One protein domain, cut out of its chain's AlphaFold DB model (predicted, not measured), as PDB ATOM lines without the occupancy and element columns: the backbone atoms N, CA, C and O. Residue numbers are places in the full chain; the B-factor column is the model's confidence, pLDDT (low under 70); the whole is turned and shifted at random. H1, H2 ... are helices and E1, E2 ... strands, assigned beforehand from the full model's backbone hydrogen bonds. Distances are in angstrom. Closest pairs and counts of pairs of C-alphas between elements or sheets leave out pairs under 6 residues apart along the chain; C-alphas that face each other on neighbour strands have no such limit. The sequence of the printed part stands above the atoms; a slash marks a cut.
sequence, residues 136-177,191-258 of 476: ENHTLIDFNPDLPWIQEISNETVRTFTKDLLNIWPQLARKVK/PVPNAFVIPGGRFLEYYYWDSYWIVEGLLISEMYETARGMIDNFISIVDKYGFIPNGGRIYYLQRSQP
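AT A GLANCE: This is residues 136 to 177 and 191 to 258 of the 476 residues of the protein "Trehalase" of Abscondita terminalis (UniProt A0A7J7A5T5). An elongated model: the long helix H5 forms a hairpin with H4, the small pair H1 and H2 makes one far end, and the unnamed stretch 242 to 258 folds back at the other. E1, with no named partner, is tied by short pairings to two unnamed stretches. The printed part has 110 residues with five named helices and one named strand, in the order H1 H2 H3 E1 H4 H5; the class is mostly helix, though under half of the residues are in named elements. It is compact, with a radius of gyration of the C-alphas of 15.1 A, and spans 48 by 25 by 23 A.

HOW THE PARTS SIT: Start at H5, residues 224 to 241, which touches H4, residues 210 to 220, with residues 224 to 230 alone. The closest C-alphas of this helical hairpin, Val 215 and Ala 227, are 5.2 A apart; the helices run opposite ways at a shallow tilt of 29 degrees. H3, residues 169 to 172, is only just apart from H4, the closest C-alphas being 8.3 A apart. H3 and E1, residues 173 to 176, meet only through their link. Look beside E1: residues 136 to 137 pair antiparallel with 174 to 175, and 196 to 197 with 173 to 174. Farther out, H1, residues 148 to 152, touches H2, residues 156 to 166, closest at the C-alphas of Ile 150 and Arg 159, 6.3 A apart; both are apart from H4 and H5. Every O i to N i+4 pair is within hydrogen-bond range in H2, H4 and H5; H1 has 0 of 1, but 2 of 2 O i to N i+3 pairs, and H3 is too short for an O i to N i+4 pair.

IN THESE COORDINATES: Find C-alpha 224 at (179.814, 194.894, 153.057); from there H5 runs 25.7 A to C-alpha 241 at (184.376, 183.113, 175.452). H4 is 16.0 A long and H2 15.4 A. H1 begins at C-alpha 148, (175.154, 195.580, 137.617).

THE WHOLE: The C-alphas farthest apart are those of Ser 154 and Gln 254, 47.9 A. Residues 178 to 190 are not printed; C-alphas 177 and 191 are 8.6 A apart across this cut. The links printed whole are tight. Mean pLDDT of the printed part is 95.5, and no printed residue is under 70.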
ATOM      1  N   GLU A 136     163.963 189.809 166.254       95.00
ATOM      2  CA  GLU A 136     163.085 190.595 165.399       95.00
ATOM      3  C   GLU A 136     163.633 190.647 163.971       95.00
ATOM      4  O   GLU A 136     164.834 190.477 163.740       95.00
ATOM      5  N   ASN A 137     162.749 190.859 162.994       95.31
ATOM      6  CA  ASN A 137     163.166 191.073 161.611       95.31
ATOM      7  C   ASN A 137     163.974 192.368 161.508       95.31
ATOM      8  O   ASN A 137     163.640 193.364 162.151       95.31
ATOM      9  N   HIS A 138     165.002 192.366 160.662       95.88
ATOM     10  CA  HIS A 138     165.847 193.534 160.448       95.88
ATOM     11  C   HIS A 138     165.878 193.946 158.977       95.88
ATOM     12  O   HIS A 138     165.962 193.105 158.088       95.88
ATOM     13  N   THR A 139     165.834 195.252 158.718       96.06
ATOM     14  CA  THR A 139     166.013 195.796 157.369       96.06
ATOM     15  C   THR A 139     167.500 195.938 157.077       96.06
ATOM     16  O   THR A 139     168.183 196.713 157.739       96.06
ATOM     17  N   LEU A 140     167.987 195.208 156.074       94.75
ATOM     18  CA  LEU A 140     169.366 195.302 155.599       94.75
ATOM     19  C   LEU A 140     169.551 196.612 154.824       94.75
ATOM     20  O   LEU A 140     168.904 196.823 153.800       94.75
ATOM     21  N   ILE A 141     170.396 197.502 155.339       92.38
ATOM     22  CA  ILE A 141     170.563 198.868 154.816       92.38
ATOM     23  C   ILE A 141     171.384 198.936 153.525       92.38
ATOM     24  O   ILE A 141     171.228 199.877 152.753       92.38
ATOM     25  N   ASP A 142     172.223 197.933 153.284       96.25
ATOM     26  CA  ASP A 142     173.107 197.807 152.125       96.25
ATOM     27  C   ASP A 142     172.578 196.806 151.081       96.25
ATOM     28  O   ASP A 142     173.283 196.456 150.138       96.25
ATOM     29  N   PHE A 143     171.326 196.349 151.214       96.31
ATOM     30  CA  PHE A 143     170.715 195.442 150.245       96.31
ATOM     31  C   PHE A 143     170.387 196.155 148.928       96.31
ATOM     32  O   PHE A 143     169.611 197.113 148.899       96.31
ATOM     33  N   ASN A 144     170.912 195.623 147.822       93.50
ATOM     34  CA  ASN A 144     170.581 196.053 146.468       93.50
ATOM     35  C   ASN A 144     170.185 194.839 145.598       93.50
ATOM     36  O   ASN A 144     171.046 194.013 145.293       93.50
ATOM     37  N   PRO A 145     168.916 194.719 145.159       88.94
ATOM     38  CA  PRO A 145     168.472 193.599 144.325       88.94
ATOM     39  C   PRO A 145     168.924 193.701 142.856       88.94
ATOM     40  O   PRO A 145     168.848 192.716 142.123       88.94
ATOM     41  N   ASP A 146     169.390 194.873 142.411       89.50
ATOM     42  CA  ASP A 146     169.714 195.170 141.013       89.50
ATOM     43  C   ASP A 146     171.205 195.513 140.839       89.50
ATOM     44  O   ASP A 146     171.582 196.585 140.358       89.50
ATOM     45  N   LEU A 147     172.077 194.580 141.228       92.94
ATOM     46  CA  LEU A 147     173.524 194.716 141.037       92.94
ATOM     47  C   LEU A 147     173.897 194.656 139.539       92.94
ATOM     48  O   LEU A 147     173.395 193.781 138.822       92.94
ATOM     49  N   PRO A 148     174.803 195.525 139.040       92.38
ATOM     50  CA  PRO A 148     175.154 195.580 137.617       92.38
ATOM     51  C   PRO A 148     175.621 194.242 137.031       92.38
ATOM     52  O   PRO A 148     175.202 193.874 135.932       92.38
ATOM     53  N   TRP A 149     176.415 193.474 137.786       93.12
ATOM     54  CA  TRP A 149     176.963 192.190 137.339       93.12
ATOM     55  C   TRP A 149     175.882 191.126 137.082       93.12
ATOM     56  O   TRP A 149     176.090 190.211 136.288       93.12
ATOM     57  N   ILE A 150     174.686 191.259 137.667       92.69
ATOM     58  CA  ILE A 150     173.561 190.347 137.397       92.69
ATOM     59  C   ILE A 150     173.158 190.425 135.919       92.69
ATOM     60  O   ILE A 150     172.787 189.420 135.308       92.69
ATOM     61  N   GLN A 151     173.250 191.609 135.309       91.12
ATOM     62  CA  GLN A 151     172.908 191.793 133.898       91.12
ATOM     63  C   GLN A 151     173.916 191.104 132.966       91.12
ATOM     64  O   GLN A 151     173.548 190.699 131.862       91.12
ATOM     65  N   GLU A 152     175.149 190.881 133.430       94.81
ATOM     66  CA  GLU A 152     176.207 190.186 132.685       94.81
ATOM     67  C   GLU A 152     175.950 188.673 132.565       94.81
ATOM     68  O   GLU A 152     176.464 188.018 131.653       94.81
ATOM     69  N   ILE A 153     175.094 188.104 133.425       94.75
ATOM     70  CA  ILE A 153     174.700 186.692 133.358       94.75
ATOM     71  C   ILE A 153     173.910 186.457 132.069       94.75
ATOM     72  O   ILE A 153     172.756 186.860 131.959       94.75
ATOM     73  N   SER A 154     174.521 185.790 131.087       96.56
ATOM     74  CA  SER A 154     173.928 185.614 129.751       96.56
ATOM     75  C   SER A 154     172.719 184.673 129.733       96.56
ATOM     76  O   SER A 154     171.805 184.855 128.933       96.56
ATOM     77  N   ASN A 155     172.709 183.655 130.596       97.62
ATOM     78  CA  ASN A 155     171.605 182.702 130.682       97.62
ATOM     79  C   ASN A 155     170.462 183.295 131.523       97.62
ATOM     80  O   ASN A 155     170.633 183.534 132.717       97.62
ATOM     81  N   GLU A 156     169.297 183.502 130.907       96.38
ATOM     82  CA  GLU A 156     168.135 184.127 131.550       96.38
ATOM     83  C   GLU A 156     167.638 183.349 132.775       96.38
ATOM     84  O   GLU A 156     167.360 183.954 133.807       96.38
ATOM     85  N   THR A 157     167.605 182.017 132.712       97.50
ATOM     86  CA  THR A 157     167.207 181.173 133.847       97.50
ATOM     87  C   THR A 157     168.153 181.355 135.032       97.50
ATOM     88  O   THR A 157     167.697 181.531 136.159       97.50
ATOM     89  N   VAL A 158     169.467 181.362 134.785       96.38
ATOM     90  CA  VAL A 158     170.475 181.582 135.838       96.38
ATOM     91  C   VAL A 158     170.380 183.004 136.390       96.38
ATOM     92  O   VAL A 158     170.497 183.199 137.598       96.38
ATOM     93  N   ARG A 159     170.118 184.000 135.535       95.31
ATOM     94  CA  ARG A 159     169.923 185.392 135.956       95.31
ATOM     95  C   ARG A 159     168.712 185.531 136.879       95.31
ATOM     96  O   ARG A 159     168.830 186.149 137.932       95.31
ATOM     97  N   THR A 160     167.574 184.946 136.510       95.06
ATOM     98  CA  THR A 160     166.353 184.953 137.331       95.06
ATOM     99  C   THR A 160     166.582 184.233 138.655       95.06
ATOM    100  O   THR A 160     166.334 184.815 139.704       95.06
ATOM    101  N   PHE A 161     167.176 183.037 138.625       95.38
ATOM    102  CA  PHE A 161     167.542 182.305 139.840       95.38
ATOM    103  C   PHE A 161     168.467 183.116 140.762       95.38
ATOM    104  O   PHE A 161     168.275 183.135 141.974       95.38
ATOM    105  N   THR A 162     169.443 183.832 140.196       93.62
ATOM    106  CA  THR A 162     170.346 184.700 140.967       93.62
ATOM    107  C   THR A 162     169.577 185.827 141.654       93.62
ATOM    108  O   THR A 162     169.804 186.089 142.831       93.62
ATOM    109  N   LYS A 163     168.631 186.469 140.957       93.12
ATOM    110  CA  LYS A 163     167.768 187.495 141.563       93.12
ATOM    111  C   LYS A 163     166.919 186.927 142.696       93.12
ATOM    112  O   LYS A 163     166.813 187.559 143.745       93.12
ATOM    113  N   ASP A 164     166.348 185.742 142.507       93.38
ATOM    114  CA  ASP A 164     165.566 185.070 143.545       93.38
ATOM    115  C   ASP A 164     166.429 184.770 144.778       93.38
ATOM    116  O   ASP A 164     166.001 185.049 145.895       93.38
ATOM    117  N   LEU A 165     167.667 184.297 144.580       92.38
ATOM    118  CA  LEU A 165     168.630 184.048 145.656       92.38
ATOM    119  C   LEU A 165     168.940 185.324 146.455       92.38
ATOM    120  O   LEU A 165     168.889 185.304 147.682       92.38
ATOM    121  N   LEU A 166     169.215 186.445 145.782       92.81
ATOM    122  CA  LEU A 166     169.501 187.718 146.457       92.81
ATOM    123  C   LEU A 166     168.304 188.216 147.277       92.81
ATOM    124  O   LEU A 166     168.470 188.708 148.392       92.81
ATOM    125  N   ASN A 167     167.084 188.026 146.770       94.06
ATOM    126  CA  ASN A 167     165.851 188.414 147.459       94.06
ATOM    127  C   ASN A 167     165.545 187.579 148.719       94.06
ATOM    128  O   ASN A 167     164.591 187.887 149.442       94.06
ATOM    129  N   ILE A 168     166.340 186.546 149.018       93.50
ATOM    130  CA  ILE A 168     166.236 185.789 150.270       93.50
ATOM    131  C   ILE A 168     166.868 186.557 151.441       93.50
ATOM    132  O   ILE A 168     166.365 186.441 152.561       93.50
ATOM    133  N   TRP A 169     167.902 187.388 151.226       95.12
ATOM    134  CA  TRP A 169     168.623 188.043 152.332       95.12
ATOM    135  C   TRP A 169     167.716 188.821 153.294       95.12
ATOM    136  O   TRP A 169     167.776 188.556 154.500       95.12
ATOM    137  N   PRO A 170     166.804 189.699 152.825       94.69
ATOM    138  CA  PRO A 170     165.925 190.441 153.730       94.69
ATOM    139  C   PRO A 170     164.959 189.544 154.520       94.69
ATOM    140  O   PRO A 170     164.508 189.921 155.598       94.69
ATOM    141  N   GLN A 171     164.643 188.346 154.015       94.19
ATOM    142  CA  GLN A 171     163.737 187.399 154.677       94.19
ATOM    143  C   GLN A 171     164.414 186.680 155.852       94.19
ATOM    144  O   GLN A 171     163.750 186.285 156.819       94.19
ATOM    145  N   LEU A 172     165.738 186.536 155.790       95.56
ATOM    146  CA  LEU A 172     166.561 185.844 156.784       95.56
ATOM    147  C   LEU A 172     167.290 186.800 157.741       95.56
ATOM    148  O   LEU A 172     167.907 186.351 158.704       95.56
ATOM    149  N   ALA A 173     167.200 188.111 157.527       96.19
ATOM    150  CA  ALA A 173     167.809 189.108 158.398       96.19
ATOM    151  C   ALA A 173     167.110 189.187 159.762       96.19
ATOM    152  O   ALA A 173     165.893 189.397 159.858       96.19
ATOM    153  N   ARG A 174     167.885 189.043 160.833       96.06
ATOM    154  CA  ARG A 174     167.422 189.116 162.218       96.06
ATOM    155  C   ARG A 174     168.292 190.057 163.035       96.06
ATOM    156  O   ARG A 174     169.472 190.253 162.753       96.06
ATOM    157  N   LYS A 175     167.701 190.615 164.086       96.62
ATOM    158  CA  LYS A 175     168.395 191.359 165.134       96.62
ATOM    159  C   LYS A 175     167.919 190.869 166.495       96.62
ATOM    160  O   LYS A 175     166.759 190.495 166.650       96.62
ATOM    161  N   VAL A 176     168.822 190.857 167.470       97.25
ATOM    162  CA  VAL A 176     168.479 190.525 168.854       97.25
ATOM    163  C   VAL A 176     167.705 191.684 169.480       97.25
ATOM    164  O   VAL A 176     168.144 192.834 169.403       97.25
ATOM    165  N   LYS A 177     166.567 191.387 170.111       96.75
ATOM    166  CA  LYS A 177     165.775 192.398 170.824       96.75
ATOM    167  C   LYS A 177     166.517 192.908 172.055       96.75
ATOM    168  O   LYS A 177     167.195 192.143 172.737       96.75
ATOM    169  N   PRO A 191     173.171 186.695 173.159       97.38
ATOM    170  CA  PRO A 191     172.897 187.892 172.377       97.38
ATOM    171  C   PRO A 191     174.175 188.466 171.751       97.38
ATOM    172  O   PRO A 191     175.248 188.436 172.355       97.38
ATOM    173  N   VAL A 192     174.040 189.022 170.545       97.94
ATOM    174  CA  VAL A 192     175.115 189.658 169.767       97.94
ATOM    175  C   VAL A 192     174.678 191.048 169.291       97.94
ATOM    176  O   VAL A 192     173.490 191.246 169.033       97.94
ATOM    177  N   PRO A 193     175.598 192.027 169.201       96.56
ATOM    178  CA  PRO A 193     175.237 193.440 169.053       96.56
ATOM    179  C   PRO A 193     174.688 193.824 167.672       96.56
ATOM    180  O   PRO A 193     173.851 194.724 167.577       96.56
ATOM    181  N   ASN A 194     175.151 193.174 166.603       97.88
ATOM    182  CA  ASN A 194     174.772 193.503 165.231       97.88
ATOM    183  C   ASN A 194     173.696 192.552 164.704       97.88
ATOM    184  O   ASN A 194     173.555 191.418 165.168       97.88
ATOM    185  N   ALA A 195     172.972 193.005 163.681       96.81
ATOM    186  CA  ALA A 195     172.103 192.128 162.910       96.81
ATOM    187  C   ALA A 195     172.911 191.019 162.217       96.81
ATOM    188  O   ALA A 195     174.105 191.166 161.946       96.81
ATOM    189  N   PHE A 196     172.251 189.903 161.943       96.31
ATOM    190  CA  PHE A 196     172.836 188.750 161.271       96.31
ATOM    191  C   PHE A 196     171.797 188.058 160.394       96.31
ATOM    192  O   PHE A 196     170.591 188.266 160.540       96.31
ATOM    193  N   VAL A 197     172.274 187.232 159.471       95.75
ATOM    194  CA  VAL A 197     171.439 186.395 158.610       95.75
ATOM    195  C   VAL A 197     171.446 184.973 159.168       95.75
ATOM    196  O   VAL A 197     172.513 184.431 159.455       95.75
ATOM    197  N   ILE A 198     170.265 184.381 159.356       93.38
ATOM    198  CA  ILE A 198     170.124 182.993 159.837       93.38
ATOM    199  C   ILE A 198     170.161 181.987 158.677       93.38
ATOM    200  O   ILE A 198     169.791 182.356 157.562       93.38
ATOM    201  N   PRO A 199     170.499 180.703 158.920       87.88
ATOM    202  CA  PRO A 199     170.384 179.652 157.902       87.88
ATOM    203  C   PRO A 199     168.944 179.454 157.389       87.88
ATOM    204  O   PRO A 199     168.730 179.136 156.222       87.88
ATOM    205  N   GLY A 200     167.946 179.674 158.255       84.25
ATOM    206  CA  GLY A 200     166.521 179.576 157.933       84.25
ATOM    207  C   GLY A 200     165.824 178.341 158.519       84.25
ATOM    208  O   GLY A 200     166.436 177.443 159.100       84.25
ATOM    209  N   GLY A 201     164.493 178.301 158.395       80.81
ATOM    210  CA  GLY A 201     163.669 177.211 158.928       80.81
ATOM    211  C   GLY A 201     163.674 177.158 160.459       80.81
ATOM    212  O   GLY A 201     163.309 178.133 161.113       80.81
ATOM    213  N   ARG A 202     164.056 176.005 161.028       75.12
ATOM    214  CA  ARG A 202     164.095 175.789 162.489       75.12
ATOM    215  C   ARG A 202     165.288 176.455 163.185       75.12
ATOM    216  O   ARG A 202     165.294 176.551 164.407       75.12
ATOM    217  N   PHE A 203     166.307 176.851 162.426       78.94
ATOM    218  CA  PHE A 203     167.548 177.410 162.952       78.94
ATOM    219  C   PHE A 203     167.388 178.917 163.098       78.94
ATOM    220  O   PHE A 203     167.507 179.669 162.130       78.94
ATOM    221  N   LEU A 204     167.021 179.329 164.309       81.81
ATOM    222  CA  LEU A 204     166.701 180.717 164.618       81.81
ATOM    223  C   LEU A 204     167.926 181.478 165.130       81.81
ATOM    224  O   LEU A 204     167.962 182.690 165.015       81.81
ATOM    225  N   GLU A 205     168.945 180.802 165.648       89.12
ATOM    226  CA  GLU A 205     170.229 181.392 166.025       89.12
ATOM    227  C   GLU A 205     171.243 181.461 164.866       89.12
ATOM    228  O   GLU A 205     171.085 180.826 163.822       89.12
ATOM    229  N   TYR A 206     172.315 182.236 165.062       94.38
ATOM    230  CA  TYR A 206     173.497 182.145 164.207       94.38
ATOM    231  C   TYR A 206     174.236 180.827 164.474       94.38
ATOM    232  O   TYR A 206     174.369 180.408 165.627       94.38
ATOM    233  N   TYR A 207     174.742 180.217 163.404       96.62
ATOM    234  CA  TYR A 207     175.619 179.046 163.425       96.62
ATOM    235  C   TYR A 207     176.972 179.414 162.834       96.62
ATOM    236  O   TYR A 207     177.049 180.227 161.906       96.62
ATOM    237  N   TYR A 208     178.042 178.862 163.397       98.19
ATOM    238  CA  TYR A 208     179.384 179.348 163.117       98.19
ATOM    239  C   TYR A 208     179.807 179.105 161.660       98.19
ATOM    240  O   TYR A 208     180.023 180.067 160.919       98.19
ATOM    241  N   TRP A 209     179.912 177.852 161.219       97.94
ATOM    242  CA  TRP A 209     180.460 177.558 159.889       97.94
ATOM    243  C   TRP A 209     179.499 177.945 158.748       97.94
ATOM    244  O   TRP A 209     179.960 178.373 157.691       97.94
ATOM    245  N   ASP A 210     178.177 177.899 158.972       97.19
ATOM    246  CA  ASP A 210     177.146 178.329 158.019       97.19
ATOM    247  C   ASP A 210     177.355 179.795 157.641       97.19
ATOM    248  O   ASP A 210     177.257 180.188 156.475       97.19
ATOM    249  N   SER A 211     177.723 180.602 158.639       98.00
ATOM    250  CA  SER A 211     177.932 182.033 158.474       98.00
ATOM    251  C   SER A 211     179.083 182.368 157.532       98.00
ATOM    252  O   SER A 211     179.085 183.468 156.992       98.00
ATOM    253  N   TYR A 212     180.030 181.457 157.275       98.44
ATOM    254  CA  TYR A 212     181.090 181.709 156.295       98.44
ATOM    255  C   TYR A 212     180.494 181.822 154.892       98.44
ATOM    256  O   TYR A 212     180.762 182.791 154.185       98.44
ATOM    257  N   TRP A 213     179.629 180.875 154.526       97.06
ATOM    258  CA  TRP A 213     178.981 180.847 153.216       97.06
ATOM    259  C   TRP A 213     177.999 182.008 153.055       97.06
ATOM    260  O   TRP A 213     177.898 182.591 151.976       97.06
ATOM    261  N   ILE A 214     177.321 182.390 154.142       97.44
ATOM    262  CA  ILE A 214     176.475 183.587 154.161       97.44
ATOM    263  C   ILE A 214     177.331 184.844 153.958       97.44
ATOM    264  O   ILE A 214     177.018 185.645 153.085       97.44
ATOM    265  N   VAL A 215     178.430 185.008 154.701       98.44
ATOM    266  CA  VAL A 215     179.349 186.147 154.545       98.44
ATOM    267  C   VAL A 215     179.907 186.213 153.123       98.44
ATOM    268  O   VAL A 215     179.900 187.287 152.532       98.44
ATOM    269  N   GLU A 216     180.332 185.092 152.537       97.88
ATOM    270  CA  GLU A 216     180.798 185.044 151.145       97.88
ATOM    271  C   GLU A 216     179.703 185.512 150.167       97.88
ATOM    272  O   GLU A 216     179.949 186.382 149.328       97.88
ATOM    273  N   GLY A 217     178.469 185.026 150.332       96.50
ATOM    274  CA  GLY A 217     177.318 185.464 149.539       96.50
ATOM    275  C   GLY A 217     176.988 186.952 149.704       96.50
ATOM    276  O   GLY A 217     176.733 187.642 148.715       96.50
ATOM    277  N   LEU A 218     177.040 187.476 150.931       97.44
ATOM    278  CA  LEU A 218     176.824 188.896 151.230       97.44
ATOM    279  C   LEU A 218     177.896 189.779 150.577       97.44
ATOM    280  O   LEU A 218     177.565 190.808 149.995       97.44
ATOM    281  N   LEU A 219     179.165 189.360 150.606       97.62
ATOM    282  CA  LEU A 219     180.269 190.092 149.977       97.62
ATOM    283  C   LEU A 219     180.145 190.141 148.446       97.62
ATOM    284  O   LEU A 219     180.428 191.180 147.851       97.62
ATOM    285  N   ILE A 220     179.685 189.056 147.808       94.62
ATOM    286  CA  ILE A 220     179.358 189.032 146.366       94.62
ATOM    287  C   ILE A 220     178.144 189.924 146.058       94.62
ATOM    288  O   ILE A 220     178.063 190.531 144.990       94.62
ATOM    289  N   SER A 221     177.222 190.043 147.014       95.06
ATOM    290  CA  SER A 221     176.041 190.910 146.931       95.06
ATOM    291  C   SER A 221     176.348 192.390 147.227       95.06
ATOM    292  O   SER A 221     175.423 193.184 147.344       95.06
ATOM    293  N   GLU A 222     177.627 192.759 147.379       96.06
ATOM    294  CA  GLU A 222     178.099 194.097 147.778       96.06
ATOM    295  C   GLU A 222     177.560 194.584 149.144       96.06
ATOM    296  O   GLU A 222     177.622 195.771 149.463       96.06
ATOM    297  N   MET A 223     177.095 193.662 149.996       97.44
ATOM    298  CA  MET A 223     176.538 193.933 151.329       97.44
ATOM    299  C   MET A 223     177.636 193.935 152.402       97.44
ATOM    300  O   MET A 223     177.677 193.099 153.316       97.44
ATOM    301  N   TYR A 224     178.599 194.845 152.242       97.88
ATOM    302  CA  TYR A 224     179.814 194.894 153.057       97.88
ATOM    303  C   TYR A 224     179.563 195.263 154.525       97.88
ATOM    304  O   TYR A 224     180.308 194.805 155.396       97.88
ATOM    305  N   GLU A 225     178.545 196.077 154.821       97.62
ATOM    306  CA  GLU A 225     178.223 196.488 156.192       97.62
ATOM    307  C   GLU A 225     177.555 195.342 156.950       97.62
ATOM    308  O   GLU A 225     177.949 195.036 158.079       97.62
ATOM    309  N   THR A 226     176.622 194.644 156.300       97.88
ATOM    310  CA  THR A 226     175.983 193.446 156.856       97.88
ATOM    311  C   THR A 226     177.012 192.338 157.098       97.88
ATOM    312  O   THR A 226     177.066 191.777 158.196       97.88
ATOM    313  N   ALA A 227     177.883 192.061 156.118       98.44
ATOM    314  CA  ALA A 227     178.960 191.079 156.266       98.44
ATOM    315  C   ALA A 227     179.892 191.428 157.438       98.44
ATOM    316  O   ALA A 227     180.173 190.577 158.284       98.44
ATOM    317  N   ARG A 228     180.324 192.694 157.545       98.50
ATOM    318  CA  ARG A 228     181.138 193.153 158.675       98.50
ATOM    319  C   ARG A 228     180.415 192.977 160.007       98.50
ATOM    320  O   ARG A 228     181.034 192.495 160.947       98.50
ATOM    321  N   GLY A 229     179.134 193.336 160.097       98.38
ATOM    322  CA  GLY A 229     178.341 193.197 161.323       98.38
ATOM    323  C   GLY A 229     178.290 191.754 161.835       98.38
ATOM    324  O   GLY A 229     178.465 191.516 163.032       98.38
ATOM    325  N   MET A 230     178.141 190.780 160.928       98.56
ATOM    326  CA  MET A 230     178.200 189.355 161.271       98.56
ATOM    327  C   MET A 230     179.584 188.932 161.777       98.56
ATOM    328  O   MET A 230     179.681 188.218 162.775       98.56
ATOM    329  N   ILE A 231     180.661 189.405 161.146       98.81
ATOM    330  CA  ILE A 231     182.024 189.113 161.608       98.81
ATOM    331  C   ILE A 231     182.283 189.783 162.969       98.81
ATOM    332  O   ILE A 231     182.820 189.144 163.868       98.81
ATOM    333  N   ASP A 232     181.842 191.028 163.166       98.88
ATOM    334  CA  ASP A 232     181.956 191.763 164.433       98.88
ATOM    335  C   ASP A 232     181.189 191.059 165.571       98.88
ATOM    336  O   ASP A 232     181.656 191.037 166.714       98.88
ATOM    337  N   ASN A 233     180.059 190.403 165.272       98.75
ATOM    338  CA  ASN A 233     179.376 189.535 166.237       98.75
ATOM    339  C   ASN A 233     180.290 188.394 166.690       98.75
ATOM    340  O   ASN A 233     180.479 188.208 167.893       98.75
ATOM    341  N   PHE A 234     180.926 187.678 165.766       98.88
ATOM    342  CA  PHE A 234     181.865 186.615 166.119       98.88
ATOM    343  C   PHE A 234     183.115 187.114 166.847       98.88
ATOM    344  O   PHE A 234     183.561 186.468 167.794       98.88
ATOM    345  N   ILE A 235     183.639 188.288 166.487       98.81
ATOM    346  CA  ILE A 235     184.709 188.945 167.248       98.81
ATOM    347  C   ILE A 235     184.274 189.150 168.705       98.81
ATOM    348  O   ILE A 235     185.026 188.797 169.613       98.81
ATOM    349  N   SER A 236     183.055 189.645 168.950       98.62
ATOM    350  CA  SER A 236     182.542 189.835 170.317       98.62
ATOM    351  C   SER A 236     182.408 188.517 171.095       98.62
ATOM    352  O   SER A 236     182.693 188.458 172.292       98.62
ATOM    353  N   ILE A 237     182.046 187.436 170.404       98.69
ATOM    354  CA  ILE A 237     181.914 186.096 170.977       98.69
ATOM    355  C   ILE A 237     183.281 185.523 171.360       98.69
ATOM    356  O   ILE A 237     183.450 185.062 172.488       98.69
ATOM    357  N   VAL A 238     184.284 185.621 170.485       98.75
ATOM    358  CA  VAL A 238     185.658 185.194 170.798       98.75
ATOM    359  C   VAL A 238     186.265 186.060 171.901       98.75
ATOM    360  O   VAL A 238     187.000 185.558 172.758       98.75
ATOM    361  N   ASP A 239     185.966 187.356 171.941       98.38
ATOM    362  CA  ASP A 239     186.425 188.212 173.032       98.38
ATOM    363  C   ASP A 239     185.857 187.747 174.382       98.38
ATOM    364  O   ASP A 239     186.615 187.560 175.339       98.38
ATOM    365  N   LYS A 240     184.565 187.407 174.422       97.88
ATOM    366  CA  LYS A 240     183.885 186.935 175.634       97.88
ATOM    367  C   LYS A 240     184.272 185.512 176.054       97.88
ATOM    368  O   LYS A 240     184.595 185.297 177.218       97.88
ATOM    369  N   TYR A 241     184.251 184.547 175.136       98.00
ATOM    370  CA  TYR A 241     184.376 183.113 175.452       98.00
ATOM    371  C   TYR A 241     185.707 182.487 175.013       98.00
ATOM    372  O   TYR A 241     186.062 181.395 175.447       98.00
ATOM    373  N   GLY A 242     186.491 183.183 174.186       98.06
ATOM    374  CA  GLY A 242     187.790 182.718 173.686       98.06
ATOM    375  C   GLY A 242     187.739 181.887 172.406       98.06
ATOM    376  O   GLY A 242     188.788 181.642 171.819       98.06
ATOM    377  N   PHE A 243     186.545 181.508 171.960       98.44
ATOM    378  CA  PHE A 243     186.266 180.782 170.723       98.44
ATOM    379  C   PHE A 243     184.814 181.050 170.302       98.44
ATOM    380  O   PHE A 243     184.073 181.703 171.045       98.44
ATOM    381  N   ILE A 244     184.408 180.569 169.126       98.69
ATOM    382  CA  ILE A 244     183.017 180.644 168.671       98.69
ATOM    383  C   ILE A 244     182.330 179.304 168.965       98.69
ATOM    384  O   ILE A 244     182.766 178.290 168.427       98.69
ATOM    385  N   PRO A 245     181.274 179.264 169.794       98.44
ATOM    386  CA  PRO A 245     180.501 178.049 169.996       98.44
ATOM    387  C   PRO A 245     179.764 177.651 168.712       98.44
ATOM    388  O   PRO A 245     179.512 178.496 167.856       98.44
ATOM    389  N   ASN A 246     179.370 176.380 168.603       97.50
ATOM    390  CA  ASN A 246     178.638 175.833 167.448       97.50
ATOM    391  C   ASN A 246     177.521 176.768 166.934       97.50
ATOM    392  O   ASN A 246     177.449 177.075 165.743       97.50
ATOM    393  N   GLY A 247     176.716 177.301 167.855       96.25
ATOM    394  CA  GLY A 247     175.746 178.353 167.575       96.25
ATOM    395  C   GLY A 247     175.515 179.278 168.768       96.25
ATOM    396  O   GLY A 247     176.129 179.141 169.827       96.25
ATOM    397  N   GLY A 248     174.596 180.228 168.607       96.56
ATOM    398  CA  GLY A 248     174.299 181.279 169.587       96.56
ATOM    399  C   GLY A 248     173.516 180.848 170.828       96.56
ATOM    400  O   GLY A 248     172.581 181.545 171.214       96.56
ATOM    401  N   ARG A 249     173.858 179.717 171.457       97.19
ATOM    402  CA  ARG A 249     173.189 179.192 172.661       97.19
ATOM    403  C   ARG A 249     174.198 178.731 173.712       97.19
ATOM    404  O   ARG A 249     175.242 178.182 173.375       97.19
ATOM    405  N   ILE A 250     173.883 178.914 174.994       97.69
ATOM    406  CA  ILE A 250     174.791 178.597 176.105       97.69
ATOM    407  C   ILE A 250     175.140 177.108 176.177       97.69
ATOM    408  O   ILE A 250     176.269 176.779 176.510       97.69
ATOM    409  N   TYR A 251     174.240 176.206 175.778       97.44
ATOM    410  CA  TYR A 251     174.509 174.763 175.736       97.44
ATOM    411  C   TYR A 251     175.488 174.340 174.619       97.44
ATOM    412  O   TYR A 251     175.834 173.162 174.504       97.44
ATOM    413  N   TYR A 252     175.964 175.290 173.805       98.00
ATOM    414  CA  TYR A 252     177.074 175.106 172.872       98.00
ATOM    415  C   TYR A 252     178.430 175.564 173.446       98.00
ATOM    416  O   TYR A 252     179.443 175.390 172.783       98.00
ATOM    417  N   LEU A 253     178.511 176.103 174.672       97.75
ATOM    418  CA  LEU A 253     179.745 176.694 175.231       97.75
ATOM    419  C   LEU A 253     180.875 175.700 175.564       97.75
ATOM    420  O   LEU A 253     181.928 176.124 176.031       97.75
ATOM    421  N   GLN A 254     180.694 174.406 175.294       97.00
ATOM    422  CA  GLN A 254     181.754 173.390 175.368       97.00
ATOM    423  C   GLN A 254     182.112 172.774 174.007       97.00
ATOM    424  O   GLN A 254     182.838 171.783 173.960       97.00
ATOM    425  N   ARG A 255     181.598 173.318 172.893       97.25
ATOM    426  CA  ARG A 255     181.955 172.856 171.543       97.25
ATOM    427  C   ARG A 255     181.906 173.967 170.506       97.25
ATOM    428  O   ARG A 255     181.009 174.809 170.520       97.25
ATOM    429  N   SER A 256     182.848 173.940 169.579       98.31
ATOM    430  CA  SER A 256     182.932 174.883 168.467       98.31
ATOM    431  C   SER A 256     182.148 174.382 167.233       98.31
ATOM    432  O   SER A 256     181.208 173.588 167.337       98.31
ATOM    433  N   GLN A 257     182.540 174.863 166.057       97.81
ATOM    434  CA  GLN A 257     182.263 174.321 164.724       97.81
ATOM    435  C   GLN A 257     183.500 174.540 163.823       97.81
ATOM    436  O   GLN A 257     184.440 175.193 164.282       97.81
ATOM    437  N   PRO A 258     183.551 174.058 162.561       98.50
ATOM    438  CA  PRO A 258     184.697 174.272 161.675       98.50
ATOM    439  C   PRO A 258     185.205 175.732 161.646       98.50
ATOM    440  O   PRO A 258     184.412 176.653 161.433       98.50
TER     441      PRO A 258